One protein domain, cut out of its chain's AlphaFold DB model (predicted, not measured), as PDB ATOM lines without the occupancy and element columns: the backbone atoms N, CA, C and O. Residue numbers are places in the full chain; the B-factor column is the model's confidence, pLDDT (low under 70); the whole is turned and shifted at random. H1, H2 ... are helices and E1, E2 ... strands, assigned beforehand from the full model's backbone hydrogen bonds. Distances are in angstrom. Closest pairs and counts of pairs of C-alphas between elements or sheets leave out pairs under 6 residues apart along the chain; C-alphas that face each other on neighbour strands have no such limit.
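What this domain is: This is residues 143 to 222 of the 462 residues of the protein "Hypothetical protein" of Bursaphelenchus okinawaensis (UniProt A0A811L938). A strongly twisted sheet of four strands has the helix H1 packed by residues 183 to 189 on E3 and E4, near the start of E3 and the end of E4. From H1 a long loop, residues 195 to 214, leads away to the small helix H2, and residues 214 to 220 stick out from the rest. The printed part has 80 residues, with E1, E2, E3, E4, H1 and H2 in that order; the class is mixed, helices and strands. The sheet order is E1 - E2 - E3 - E4, all antiparallel. The whole is only just loose, close to compact, with a radius of gyration of the C-alphas of 14.2 A and spans of 41 by 33 by 32 A.

Where its parts are: Find C-alpha 143 at (-10.138, -26.068, -40.674), where E1, residues 143 to 145, begins. E2 is residues 151 to 156, 17.2 A long; E3, residues 162 to 170, runs 25.4 A; E4, residues 173 to 180, runs 21.7 A. H1, residues 183 to 194, covers 16.7 A from C-alpha 183 at (-17.507, -11.511, -40.594). H2, residues 215 to 220, ends at C-alpha 220 at (2.412, -20.242, -43.086).

How they stand to each other: The strands form a meander, each the antiparallel neighbour of the one before, in three hairpins. Look at N 143 and O 152, 2.7 A, for E1 and E2; N 153 and O 165, 2.8 A, for E2 and E3; N 166 and O 177, 2.8 A, for E3 and E4. H1 is on the sheet; its closest C-alphas to E4 are those of Leu 186 and Thr 180, 6.2 A. H2 is not on the sheet and is apart from H1. In H1 and H2 every O i to N i+4 pair is within hydrogen-bond range.

The domain as a whole: The C-alphas farthest apart, of Asn 171 and Arg 215, are 42.0 A apart. The printed part has no cut. The link from H1 to H2 is long, 20 residues, and pLDDT is under 70 at residues 198 to 207.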
ATOM      1  N   LEU A 143     -11.062 -27.187 -40.729       89.88
ATOM      2  CA  LEU A 143     -10.138 -26.068 -40.674       89.88
ATOM      3  C   LEU A 143      -9.059 -26.303 -39.612       89.88
ATOM      4  O   LEU A 143      -7.875 -26.096 -39.883       89.88
ATOM      5  N   GLY A 144      -9.468 -26.768 -38.431       90.69
ATOM      6  CA  GLY A 144      -8.604 -27.022 -37.282       90.69
ATOM      7  C   GLY A 144      -9.397 -27.486 -36.060       90.69
ATOM      8  O   GLY A 144     -10.597 -27.742 -36.158       90.69
ATOM      9  N   LYS A 145      -8.713 -27.604 -34.915       91.56
ATOM     10  CA  LYS A 145      -9.320 -27.976 -33.627       91.56
ATOM     11  C   LYS A 145      -8.986 -26.961 -32.548       91.56
ATOM     12  O   LYS A 145      -7.843 -26.506 -32.500       91.56
ATOM     13  N   ASP A 146      -9.933 -26.670 -31.671       91.38
ATOM     14  CA  ASP A 146      -9.705 -25.803 -30.512       91.38
ATOM     15  C   ASP A 146      -9.015 -26.541 -29.344       91.38
ATOM     16  O   ASP A 146      -8.415 -27.618 -29.500       91.38
ATOM     17  N   TYR A 147      -9.055 -25.922 -28.163       86.50
ATOM     18  CA  TYR A 147      -8.548 -26.488 -26.916       86.50
ATOM     19  C   TYR A 147      -9.283 -27.760 -26.488       86.50
ATOM     20  O   TYR A 147      -8.635 -28.708 -26.028       86.50
ATOM     21  N   ASP A 148     -10.591 -27.816 -26.705       84.31
ATOM     22  CA  ASP A 148     -11.452 -28.933 -26.316       84.31
ATOM     23  C   ASP A 148     -11.481 -30.046 -27.371       84.31
ATOM     24  O   ASP A 148     -12.128 -31.075 -27.193       84.31
ATOM     25  N   GLN A 149     -10.677 -29.894 -28.430       84.88
ATOM     26  CA  GLN A 149     -10.599 -30.793 -29.581       84.88
ATOM     27  C   GLN A 149     -11.855 -30.783 -30.458       84.88
ATOM     28  O   GLN A 149     -12.009 -31.679 -31.296       84.88
ATOM     29  N   THR A 150     -12.694 -29.756 -30.324       89.25
ATOM     30  CA  THR A 150     -13.825 -29.504 -31.215       89.25
ATOM     31  C   THR A 150     -13.293 -29.138 -32.589       89.25
ATOM     32  O   THR A 150     -12.411 -28.286 -32.723       89.25
ATOM     33  N   GLU A 151     -13.794 -29.804 -33.623       91.19
ATOM     34  CA  GLU A 151     -13.394 -29.537 -35.002       91.19
ATOM     35  C   GLU A 151     -14.195 -28.382 -35.583       91.19
ATOM     36  O   GLU A 151     -15.416 -28.362 -35.463       91.19
ATOM     37  N   TYR A 152     -13.510 -27.464 -36.264       92.75
ATOM     38  CA  TYR A 152     -14.119 -26.321 -36.939       92.75
ATOM     39  C   TYR A 152     -14.091 -26.531 -38.445       92.75
ATOM     40  O   TYR A 152     -13.109 -27.041 -38.982       92.75
ATOM     41  N   TYR A 153     -15.138 -26.094 -39.130       91.62
ATOM     42  CA  TYR A 153     -15.314 -26.198 -40.573       91.62
ATOM     43  C   TYR A 153     -15.674 -24.824 -41.124       91.62
ATOM     44  O   TYR A 153     -16.388 -24.064 -40.475       91.62
ATOM     45  N   TYR A 154     -15.163 -24.504 -42.310       90.06
ATOM     46  CA  TYR A 154     -15.359 -23.214 -42.961       90.06
ATOM     47  C   TYR A 154     -16.030 -23.405 -44.313       90.06
ATOM     48  O   TYR A 154     -15.605 -24.250 -45.104       90.06
ATOM     49  N   GLN A 155     -17.037 -22.582 -44.581       88.69
ATOM     50  CA  GLN A 155     -17.707 -22.507 -45.866       88.69
ATOM     51  C   GLN A 155     -17.864 -21.046 -46.294       88.69
ATOM     52  O   GLN A 155     -18.111 -20.175 -45.466       88.69
ATOM     53  N   GLU A 156     -17.707 -20.793 -47.590       88.19
ATOM     54  CA  GLU A 156     -17.806 -19.473 -48.223       88.19
ATOM     55  C   GLU A 156     -18.637 -19.618 -49.496       88.19
ATOM     56  O   GLU A 156     -18.398 -20.559 -50.262       88.19
ATOM     57  N   ASP A 157     -19.577 -18.712 -49.742       87.88
ATOM     58  CA  ASP A 157     -20.316 -18.663 -51.006       87.88
ATOM     59  C   ASP A 157     -19.676 -17.699 -52.025       87.88
ATOM     60  O   ASP A 157     -18.581 -17.161 -51.835       87.88
ATOM     61  N   ARG A 158     -20.338 -17.501 -53.168       84.31
ATOM     62  CA  ARG A 158     -19.870 -16.596 -54.235       84.31
ATOM     63  C   ARG A 158     -19.957 -15.109 -53.863       84.31
ATOM     64  O   ARG A 158     -19.291 -14.287 -54.495       84.31
ATOM     65  N   ASP A 159     -20.778 -14.771 -52.877       84.00
ATOM     66  CA  ASP A 159     -21.021 -13.404 -52.430       84.00
ATOM     67  C   ASP A 159     -20.123 -12.996 -51.260       84.00
ATOM     68  O   ASP A 159     -20.119 -11.825 -50.885       84.00
ATOM     69  N   LEU A 160     -19.231 -13.901 -50.836       85.50
ATOM     70  CA  LEU A 160     -18.309 -13.755 -49.705       85.50
ATOM     71  C   LEU A 160     -19.027 -13.803 -48.350       85.50
ATOM     72  O   LEU A 160     -18.479 -13.332 -47.346       85.50
ATOM     73  N   ASN A 161     -20.224 -14.387 -48.318       87.56
ATOM     74  CA  ASN A 161     -20.861 -14.790 -47.077       87.56
ATOM     75  C   ASN A 161     -20.155 -16.038 -46.562       87.56
ATOM     76  O   ASN A 161     -19.654 -16.859 -47.341       87.56
ATOM     77  N   ILE A 162     -20.112 -16.188 -45.245       89.69
ATOM     78  CA  ILE A 162     -19.371 -17.271 -44.609       89.69
ATOM     79  C   ILE A 162     -20.242 -18.054 -43.656       89.69
ATOM     80  O   ILE A 162     -21.256 -17.566 -43.183       89.69
ATOM     81  N   ARG A 163     -19.820 -19.276 -43.350       90.81
ATOM     82  CA  ARG A 163     -20.347 -20.062 -42.239       90.81
ATOM     83  C   ARG A 163     -19.211 -20.799 -41.562       90.81
ATOM     84  O   ARG A 163     -18.359 -21.390 -42.235       90.81
ATOM     85  N   ILE A 164     -19.209 -20.765 -40.238       92.12
ATOM     86  CA  ILE A 164     -18.309 -21.564 -39.415       92.12
ATOM     87  C   ILE A 164     -19.138 -22.572 -38.645       92.12
ATOM     88  O   ILE A 164     -20.005 -22.196 -37.863       92.12
ATOM     89  N   TYR A 165     -18.832 -23.847 -38.841       92.69
ATOM     90  CA  TYR A 165     -19.486 -24.940 -38.139       92.69
ATOM     91  C   TYR A 165     -18.523 -25.594 -37.165       92.69
ATOM     92  O   TYR A 165     -17.321 -25.661 -37.423       92.69
ATOM     93  N   THR A 166     -19.064 -26.142 -36.088       92.19
ATOM     94  CA  THR A 166     -18.345 -27.036 -35.189       92.19
ATOM     95  C   THR A 166     -18.945 -28.423 -35.198       92.19
ATOM     96  O   THR A 166     -20.162 -28.569 -35.279       92.19
ATOM     97  N   ASN A 167     -18.085 -29.429 -35.075       88.62
ATOM     98  CA  ASN A 167     -18.470 -30.805 -34.801       88.62
ATOM     99  C   ASN A 167     -17.880 -31.206 -33.445       88.62
ATOM    100  O   ASN A 167     -16.656 -31.333 -33.309       88.62
ATOM    101  N   SER A 168     -18.748 -31.367 -32.448       83.56
ATOM    102  CA  SER A 168     -18.396 -31.880 -31.126       83.56
ATOM    103  C   SER A 168     -18.930 -33.303 -30.962       83.56
ATOM    104  O   SER A 168     -19.959 -33.675 -31.519       83.56
ATOM    105  N   THR A 169     -18.223 -34.133 -30.200       78.75
ATOM    106  CA  THR A 169     -18.702 -35.479 -29.874       78.75
ATOM    107  C   THR A 169     -19.288 -35.461 -28.469       78.75
ATOM    108  O   THR A 169     -18.544 -35.436 -27.491       78.75
ATOM    109  N   VAL A 170     -20.616 -35.495 -28.367       76.44
ATOM    110  CA  VAL A 170     -21.350 -35.576 -27.097       76.44
ATOM    111  C   VAL A 170     -22.033 -36.940 -27.041       76.44
ATOM    112  O   VAL A 170     -22.747 -37.316 -27.966       76.44
ATOM    113  N   ASN A 171     -21.790 -37.726 -25.988       75.94
ATOM    114  CA  ASN A 171     -22.385 -39.064 -25.813       75.94
ATOM    115  C   ASN A 171     -22.196 -40.007 -27.025       75.94
ATOM    116  O   ASN A 171     -23.124 -40.700 -27.435       75.94
ATOM    117  N   ASN A 172     -20.996 -40.019 -27.622       75.12
ATOM    118  CA  ASN A 172     -20.663 -40.763 -28.852       75.12
ATOM    119  C   ASN A 172     -21.480 -40.370 -30.100       75.12
ATOM    120  O   ASN A 172     -21.392 -41.049 -31.124       75.12
ATOM    121  N   LYS A 173     -22.245 -39.276 -30.048       76.00
ATOM    122  CA  LYS A 173     -22.935 -38.694 -31.199       76.00
ATOM    123  C   LYS A 173     -22.202 -37.432 -31.643       76.00
ATOM    124  O   LYS A 173     -21.761 -36.632 -30.823       76.00
ATOM    125  N   ASN A 174     -22.059 -37.279 -32.955       78.12
ATOM    126  CA  ASN A 174     -21.503 -36.070 -33.553       78.12
ATOM    127  C   ASN A 174     -22.598 -35.006 -33.597       78.12
ATOM    128  O   ASN A 174     -23.589 -35.174 -34.307       78.12
ATOM    129  N   VAL A 175     -22.415 -33.942 -32.826       83.38
ATOM    130  CA  VAL A 175     -23.311 -32.794 -32.766       83.38
ATOM    131  C   VAL A 175     -22.697 -31.684 -33.604       83.38
ATOM    132  O   VAL A 175     -21.595 -31.204 -33.328       83.38
ATOM    133  N   TRP A 176     -23.418 -31.298 -34.652       86.81
ATOM    134  CA  TRP A 176     -23.043 -30.189 -35.516       86.81
ATOM    135  C   TRP A 176     -23.758 -28.927 -35.063       86.81
ATOM    136  O   TRP A 176     -24.946 -28.961 -34.761       86.81
ATOM    137  N   SER A 177     -23.034 -27.815 -35.015       88.06
ATOM    138  CA  SER A 177     -23.608 -26.507 -34.692       88.06
ATOM    139  C   SER A 177     -22.986 -25.420 -35.554       88.06
ATOM    140  O   SER A 177     -21.779 -25.424 -35.804       88.06
ATOM    141  N   LEU A 178     -23.820 -24.495 -36.023       90.75
ATOM    142  CA  LEU A 178     -23.376 -23.269 -36.677       90.75
ATOM    143  C   LEU A 178     -22.917 -22.286 -35.593       90.75
ATOM    144  O   LEU A 178     -23.680 -21.967 -34.687       90.75
ATOM    145  N   LYS A 179     -21.668 -21.826 -35.666       91.69
ATOM    146  CA  LYS A 179     -21.085 -20.883 -34.700       91.69
ATOM    147  C   LYS A 179     -21.197 -19.435 -35.131       91.69
ATOM    148  O   LYS A 179     -21.333 -18.570 -34.283       91.69
ATOM    149  N   THR A 180     -21.091 -19.173 -36.426       91.56
ATOM    150  CA  THR A 180     -21.285 -17.829 -36.966       91.56
ATOM    151  C   THR A 180     -21.519 -17.889 -38.467       91.56
ATOM    152  O   THR A 180     -21.052 -18.819 -39.139       91.56
ATOM    153  N   LYS A 181     -22.224 -16.886 -38.987       90.00
ATOM    154  CA  LYS A 181     -22.416 -16.657 -40.426       90.00
ATOM    155  C   LYS A 181     -21.893 -15.300 -40.920       90.00
ATOM    156  O   LYS A 181     -21.955 -15.005 -42.111       90.00
ATOM    157  N   THR A 182     -21.376 -14.478 -40.012       88.69
ATOM    158  CA  THR A 182     -20.970 -13.101 -40.299       88.69
ATOM    159  C   THR A 182     -19.471 -12.926 -40.086       88.69
ATOM    160  O   THR A 182     -18.818 -13.634 -39.315       88.69
ATOM    161  N   THR A 183     -18.891 -11.953 -40.773       87.81
ATOM    162  CA  THR A 183     -17.507 -11.511 -40.594       87.81
ATOM    163  C   THR A 183     -17.290 -10.979 -39.177       87.81
ATOM    164  O   THR A 183     -16.235 -11.214 -38.582       87.81
ATOM    165  N   GLN A 184     -18.299 -10.309 -38.610       88.50
ATOM    166  CA  GLN A 184     -18.290  -9.845 -37.221       88.50
ATOM    167  C   GLN A 184     -18.249 -11.015 -36.239       88.50
ATOM    168  O   GLN A 184     -17.408 -11.037 -35.338       88.50
ATOM    169  N   GLY A 185     -19.104 -12.015 -36.425       90.06
ATOM    170  CA  GLY A 185     -19.107 -13.199 -35.580       90.06
ATOM    171  C   GLY A 185     -17.843 -14.038 -35.741       90.06
ATOM    172  O   GLY A 185     -17.321 -14.553 -34.755       90.06
ATOM    173  N   LEU A 186     -17.240 -14.075 -36.935       92.44
ATOM    174  CA  LEU A 186     -15.910 -14.660 -37.133       92.44
ATOM    175  C   LEU A 186     -14.841 -13.933 -36.304       92.44
ATOM    176  O   LEU A 186     -14.004 -14.585 -35.678       92.44
ATOM    177  N   TYR A 187     -14.864 -12.600 -36.269       91.69
ATOM    178  CA  TYR A 187     -13.957 -11.819 -35.426       91.69
ATOM    179  C   TYR A 187     -14.157 -12.125 -33.933       91.69
ATOM    180  O   TYR A 187     -13.180 -12.390 -33.225       91.69
ATOM    181  N   LYS A 188     -15.414 -12.153 -33.464       90.88
ATOM    182  CA  LYS A 188     -15.765 -12.525 -32.082       90.88
ATOM    183  C   LYS A 188     -15.246 -13.926 -31.746       90.88
ATOM    184  O   LYS A 188     -14.523 -14.085 -30.762       90.88
ATOM    185  N   LEU A 189     -15.501 -14.906 -32.611       92.94
ATOM    186  CA  LEU A 189     -15.045 -16.286 -32.448       92.94
ATOM    187  C   LEU A 189     -13.515 -16.386 -32.360       92.94
ATOM    188  O   LEU A 189     -12.984 -17.091 -31.504       92.94
ATOM    189  N   ILE A 190     -12.777 -15.662 -33.209       94.31
ATOM    190  CA  ILE A 190     -11.307 -15.635 -33.158       94.31
ATOM    191  C   ILE A 190     -10.812 -15.127 -31.799       94.31
ATOM    192  O   ILE A 190      -9.838 -15.662 -31.264       94.31
ATOM    193  N   ASN A 191     -11.451 -14.100 -31.241       91.44
ATOM    194  CA  ASN A 191     -11.058 -13.525 -29.956       91.44
ATOM    195  C   ASN A 191     -11.438 -14.423 -28.774       91.44
ATOM    196  O   ASN A 191     -10.605 -14.620 -27.888       91.44
ATOM    197  N   GLN A 192     -12.602 -15.072 -28.824       91.69
ATOM    198  CA  GLN A 192     -12.980 -16.119 -27.868       91.69
ATOM    199  C   GLN A 192     -11.954 -17.262 -27.861       91.69
ATOM    200  O   GLN A 192     -11.441 -17.638 -26.809       91.69
ATOM    201  N   LEU A 193     -11.545 -17.753 -29.036       92.50
ATOM    202  CA  LEU A 193     -10.533 -18.812 -29.160       92.50
ATOM    203  C   LEU A 193      -9.128 -18.382 -28.701       92.50
ATOM    204  O   LEU A 193      -8.293 -19.231 -28.369       92.50
ATOM    205  N   LYS A 194      -8.841 -17.076 -28.673       92.06
ATOM    206  CA  LYS A 194      -7.617 -16.514 -28.075       92.06
ATOM    207  C   LYS A 194      -7.706 -16.381 -26.549       92.06
ATOM    208  O   LYS A 194      -6.669 -16.149 -25.928       92.06
ATOM    209  N   GLY A 195      -8.892 -16.546 -25.960       86.44
ATOM    210  CA  GLY A 195      -9.155 -16.320 -24.539       86.44
ATOM    211  C   GLY A 195      -9.284 -14.841 -24.170       86.44
ATOM    212  O   GLY A 195      -8.965 -14.479 -23.042       86.44
ATOM    213  N   ALA A 196      -9.670 -13.982 -25.119       79.31
ATOM    214  CA  ALA A 196     -10.023 -12.595 -24.822       79.31
ATOM    215  C   ALA A 196     -11.428 -12.522 -24.200       79.31
ATOM    216  O   ALA A 196     -12.259 -13.399 -24.445       79.31
ATOM    217  N   GLU A 197     -11.685 -11.477 -23.409       71.69
ATOM    218  CA  GLU A 197     -13.012 -11.209 -22.848       71.69
ATOM    219  C   GLU A 197     -14.068 -11.066 -23.962       71.69
ATOM    220  O   GLU A 197     -13.731 -10.629 -25.073       71.69
ATOM    221  N   PRO A 198     -15.328 -11.466 -23.698       63.59
ATOM    222  CA  PRO A 198     -16.408 -11.336 -24.665       63.59
ATOM    223  C   PRO A 198     -16.542  -9.872 -25.085       63.59
ATOM    224  O   PRO A 198     -16.630  -8.964 -24.264       63.59
ATOM    225  N   ILE A 199     -16.494  -9.655 -26.393       67.06
ATOM    226  CA  ILE A 199     -16.604  -8.333 -26.991       67.06
ATOM    227  C   ILE A 199     -18.090  -7.998 -27.101       67.06
ATOM    228  O   ILE A 199     -18.847  -8.822 -27.615       67.06
ATOM    229  N   ASP A 200     -18.468  -6.803 -26.644       66.44
ATOM    230  CA  ASP A 200     -19.840  -6.287 -26.673       66.44
ATOM    231  C   ASP A 200     -20.480  -6.468 -28.063       66.44
ATOM    232  O   ASP A 200     -19.857  -6.241 -29.110       66.44
ATOM    233  N   GLU A 201     -21.729  -6.927 -28.077       60.88
ATOM    234  CA  GLU A 201     -22.464  -7.247 -29.295       60.88
ATOM    235  C   GLU A 201     -22.799  -6.021 -30.143       60.88
ATOM    236  O   GLU A 201     -23.011  -6.163 -31.348       60.88
ATOM    237  N   SER A 202     -22.758  -4.834 -29.538       64.44
ATOM    238  CA  SER A 202     -23.095  -3.554 -30.162       64.44
ATOM    239  C   SER A 202     -22.033  -2.984 -31.109       64.44
ATOM    240  O   SER A 202     -22.302  -1.986 -31.780       64.44
ATOM    241  N   ILE A 203     -20.840  -3.588 -31.214       65.00
ATOM    242  CA  ILE A 203     -19.782  -3.061 -32.095       65.00
ATOM    243  C   ILE A 203     -20.199  -3.193 -33.559       65.00
ATOM    244  O   ILE A 203     -20.382  -4.301 -34.066       65.00
ATOM    245  N   SER A 204     -20.291  -2.063 -34.258       64.00
ATOM    246  CA  SER A 204     -20.631  -2.041 -35.679       64.00
ATOM    247  C   SER A 204     -19.533  -2.688 -36.537       64.00
ATOM    248  O   SER A 204     -18.347  -2.649 -36.207       64.00
ATOM    249  N   VAL A 205     -19.904  -3.263 -37.689       63.06
ATOM    250  CA  VAL A 205     -18.945  -3.878 -38.635       63.06
ATOM    251  C   VAL A 205     -17.851  -2.888 -39.065       63.06
ATOM    252  O   VAL A 205     -16.703  -3.286 -39.257       63.06
ATOM    253  N   ALA A 206     -18.188  -1.598 -39.162       60.66
ATOM    254  CA  ALA A 206     -17.264  -0.521 -39.522       60.66
ATOM    255  C   ALA A 206     -16.217  -0.209 -38.435       60.66
ATOM    256  O   ALA A 206     -15.173   0.369 -38.738       60.66
ATOM    257  N   GLU A 207     -16.473  -0.599 -37.186       66.19
ATOM    258  CA  GLU A 207     -15.605  -0.346 -36.029       66.19
ATOM    259  C   GLU A 207     -14.788  -1.577 -35.617       66.19
ATOM    260  O   GLU A 207     -14.011  -1.516 -34.660       66.19
ATOM    261  N   LEU A 208     -14.928  -2.699 -36.332       70.94
ATOM    262  CA  LEU A 208     -14.163  -3.905 -36.042       70.94
ATOM    263  C   LEU A 208     -12.657  -3.652 -36.222       70.94
ATOM    264  O   LEU A 208     -12.221  -3.268 -37.311       70.94
ATOM    265  N   PRO A 209     -11.833  -3.910 -35.189       73.81
ATOM    266  CA  PRO A 209     -10.393  -3.740 -35.290       73.81
ATOM    267  C   PRO A 209      -9.789  -4.606 -36.397       73.81
ATOM    268  O   PRO A 209     -10.097  -5.793 -36.528       73.81
ATOM    269  N   GLU A 210      -8.849  -4.037 -37.152       78.81
ATOM    270  CA  GLU A 210      -8.082  -4.814 -38.119       78.81
ATOM    271  C   GLU A 210      -7.259  -5.894 -37.405       78.81
ATOM    272  O   GLU A 210      -6.370  -5.615 -36.593       78.81
ATOM    273  N   LEU A 211      -7.509  -7.156 -37.754       84.81
ATOM    274  CA  LEU A 211      -6.617  -8.238 -37.366       84.81
ATOM    275  C   LEU A 211      -5.337  -8.163 -38.199       84.81
ATOM    276  O   LEU A 211      -5.341  -8.358 -39.414       84.81
ATOM    277  N   TYR A 212      -4.216  -7.922 -37.524       85.19
ATOM    278  CA  TYR A 212      -2.906  -7.949 -38.155       85.19
ATOM    279  C   TYR A 212      -2.275  -9.339 -38.085       85.19
ATOM    280  O   TYR A 212      -2.366 -10.049 -37.083       85.19
ATOM    281  N   MET A 213      -1.549  -9.691 -39.144       88.62
ATOM    282  CA  MET A 213      -0.710 -10.877 -39.163       88.62
ATOM    283  C   MET A 213       0.566 -10.637 -39.961       88.62
ATOM    284  O   MET A 213       0.551  -9.988 -41.015       88.62
ATOM    285  N   SER A 214       1.680 -11.174 -39.459       89.50
ATOM    286  CA  SER A 214       2.987 -10.994 -40.082       89.50
ATOM    287  C   SER A 214       3.028 -11.622 -41.480       89.50
ATOM    288  O   SER A 214       2.304 -12.568 -41.790       89.50
ATOM    289  N   ARG A 215       3.925 -11.145 -42.352       87.25
ATOM    290  CA  ARG A 215       4.117 -11.750 -43.686       87.25
ATOM    291  C   ARG A 215       4.536 -13.222 -43.616       87.25
ATOM    292  O   ARG A 215       4.243 -13.968 -44.545       87.25
ATOM    293  N   ALA A 216       5.259 -13.617 -42.567       86.94
ATOM    294  CA  ALA A 216       5.672 -15.001 -42.363       86.94
ATOM    295  C   ALA A 216       4.469 -15.875 -41.991       86.94
ATOM    296  O   ALA A 216       4.266 -16.917 -42.608       86.94
ATOM    297  N   ASP A 217       3.620 -15.399 -41.082       85.69
ATOM    298  CA  ASP A 217       2.405 -16.108 -40.674       85.69
ATOM    299  C   ASP A 217       1.384 -16.166 -41.813       85.69
ATOM    300  O   ASP A 217       0.830 -17.229 -42.075       85.69
ATOM    301  N   LYS A 218       1.215 -15.081 -42.586       84.62
ATOM    302  CA  LYS A 218       0.396 -15.107 -43.810       84.62
ATOM    303  C   LYS A 218       0.866 -16.190 -44.779       84.62
ATOM    304  O   LYS A 218       0.028 -16.815 -45.408       84.62
ATOM    305  N   LYS A 219       2.185 -16.413 -44.904       85.06
ATOM    306  CA  LYS A 219       2.772 -17.486 -45.731       85.06
ATOM    307  C   LYS A 219       2.585 -18.878 -45.126       85.06
ATOM    308  O   LYS A 219       2.486 -19.843 -45.875       85.06
ATOM    309  N   PHE A 220       2.583 -18.982 -43.802       82.62
ATOM    310  CA  PHE A 220       2.412 -20.242 -43.086       82.62
ATOM    311  C   PHE A 220       0.960 -20.729 -43.130       82.62
ATOM    312  O   PHE A 220       0.713 -21.902 -43.378       82.62
ATOM    313  N   TYR A 221       0.012 -19.811 -42.948       83.06
ATOM    314  CA  TYR A 221      -1.424 -20.075 -42.920       83.06
ATOM    315  C   TYR A 221      -2.113 -19.836 -44.267       83.06
ATOM    316  O   TYR A 221      -3.339 -19.734 -44.291       83.06
ATOM    317  N   VAL A 222      -1.362 -19.697 -45.375       75.44
ATOM    318  CA  VAL A 222      -1.964 -19.511 -46.706       75.44
ATOM    319  C   VAL A 222      -3.006 -20.592 -46.897       75.44
ATOM    320  O   VAL A 222      -2.670 -21.768 -46.990       75.44
TER     321      VAL A 222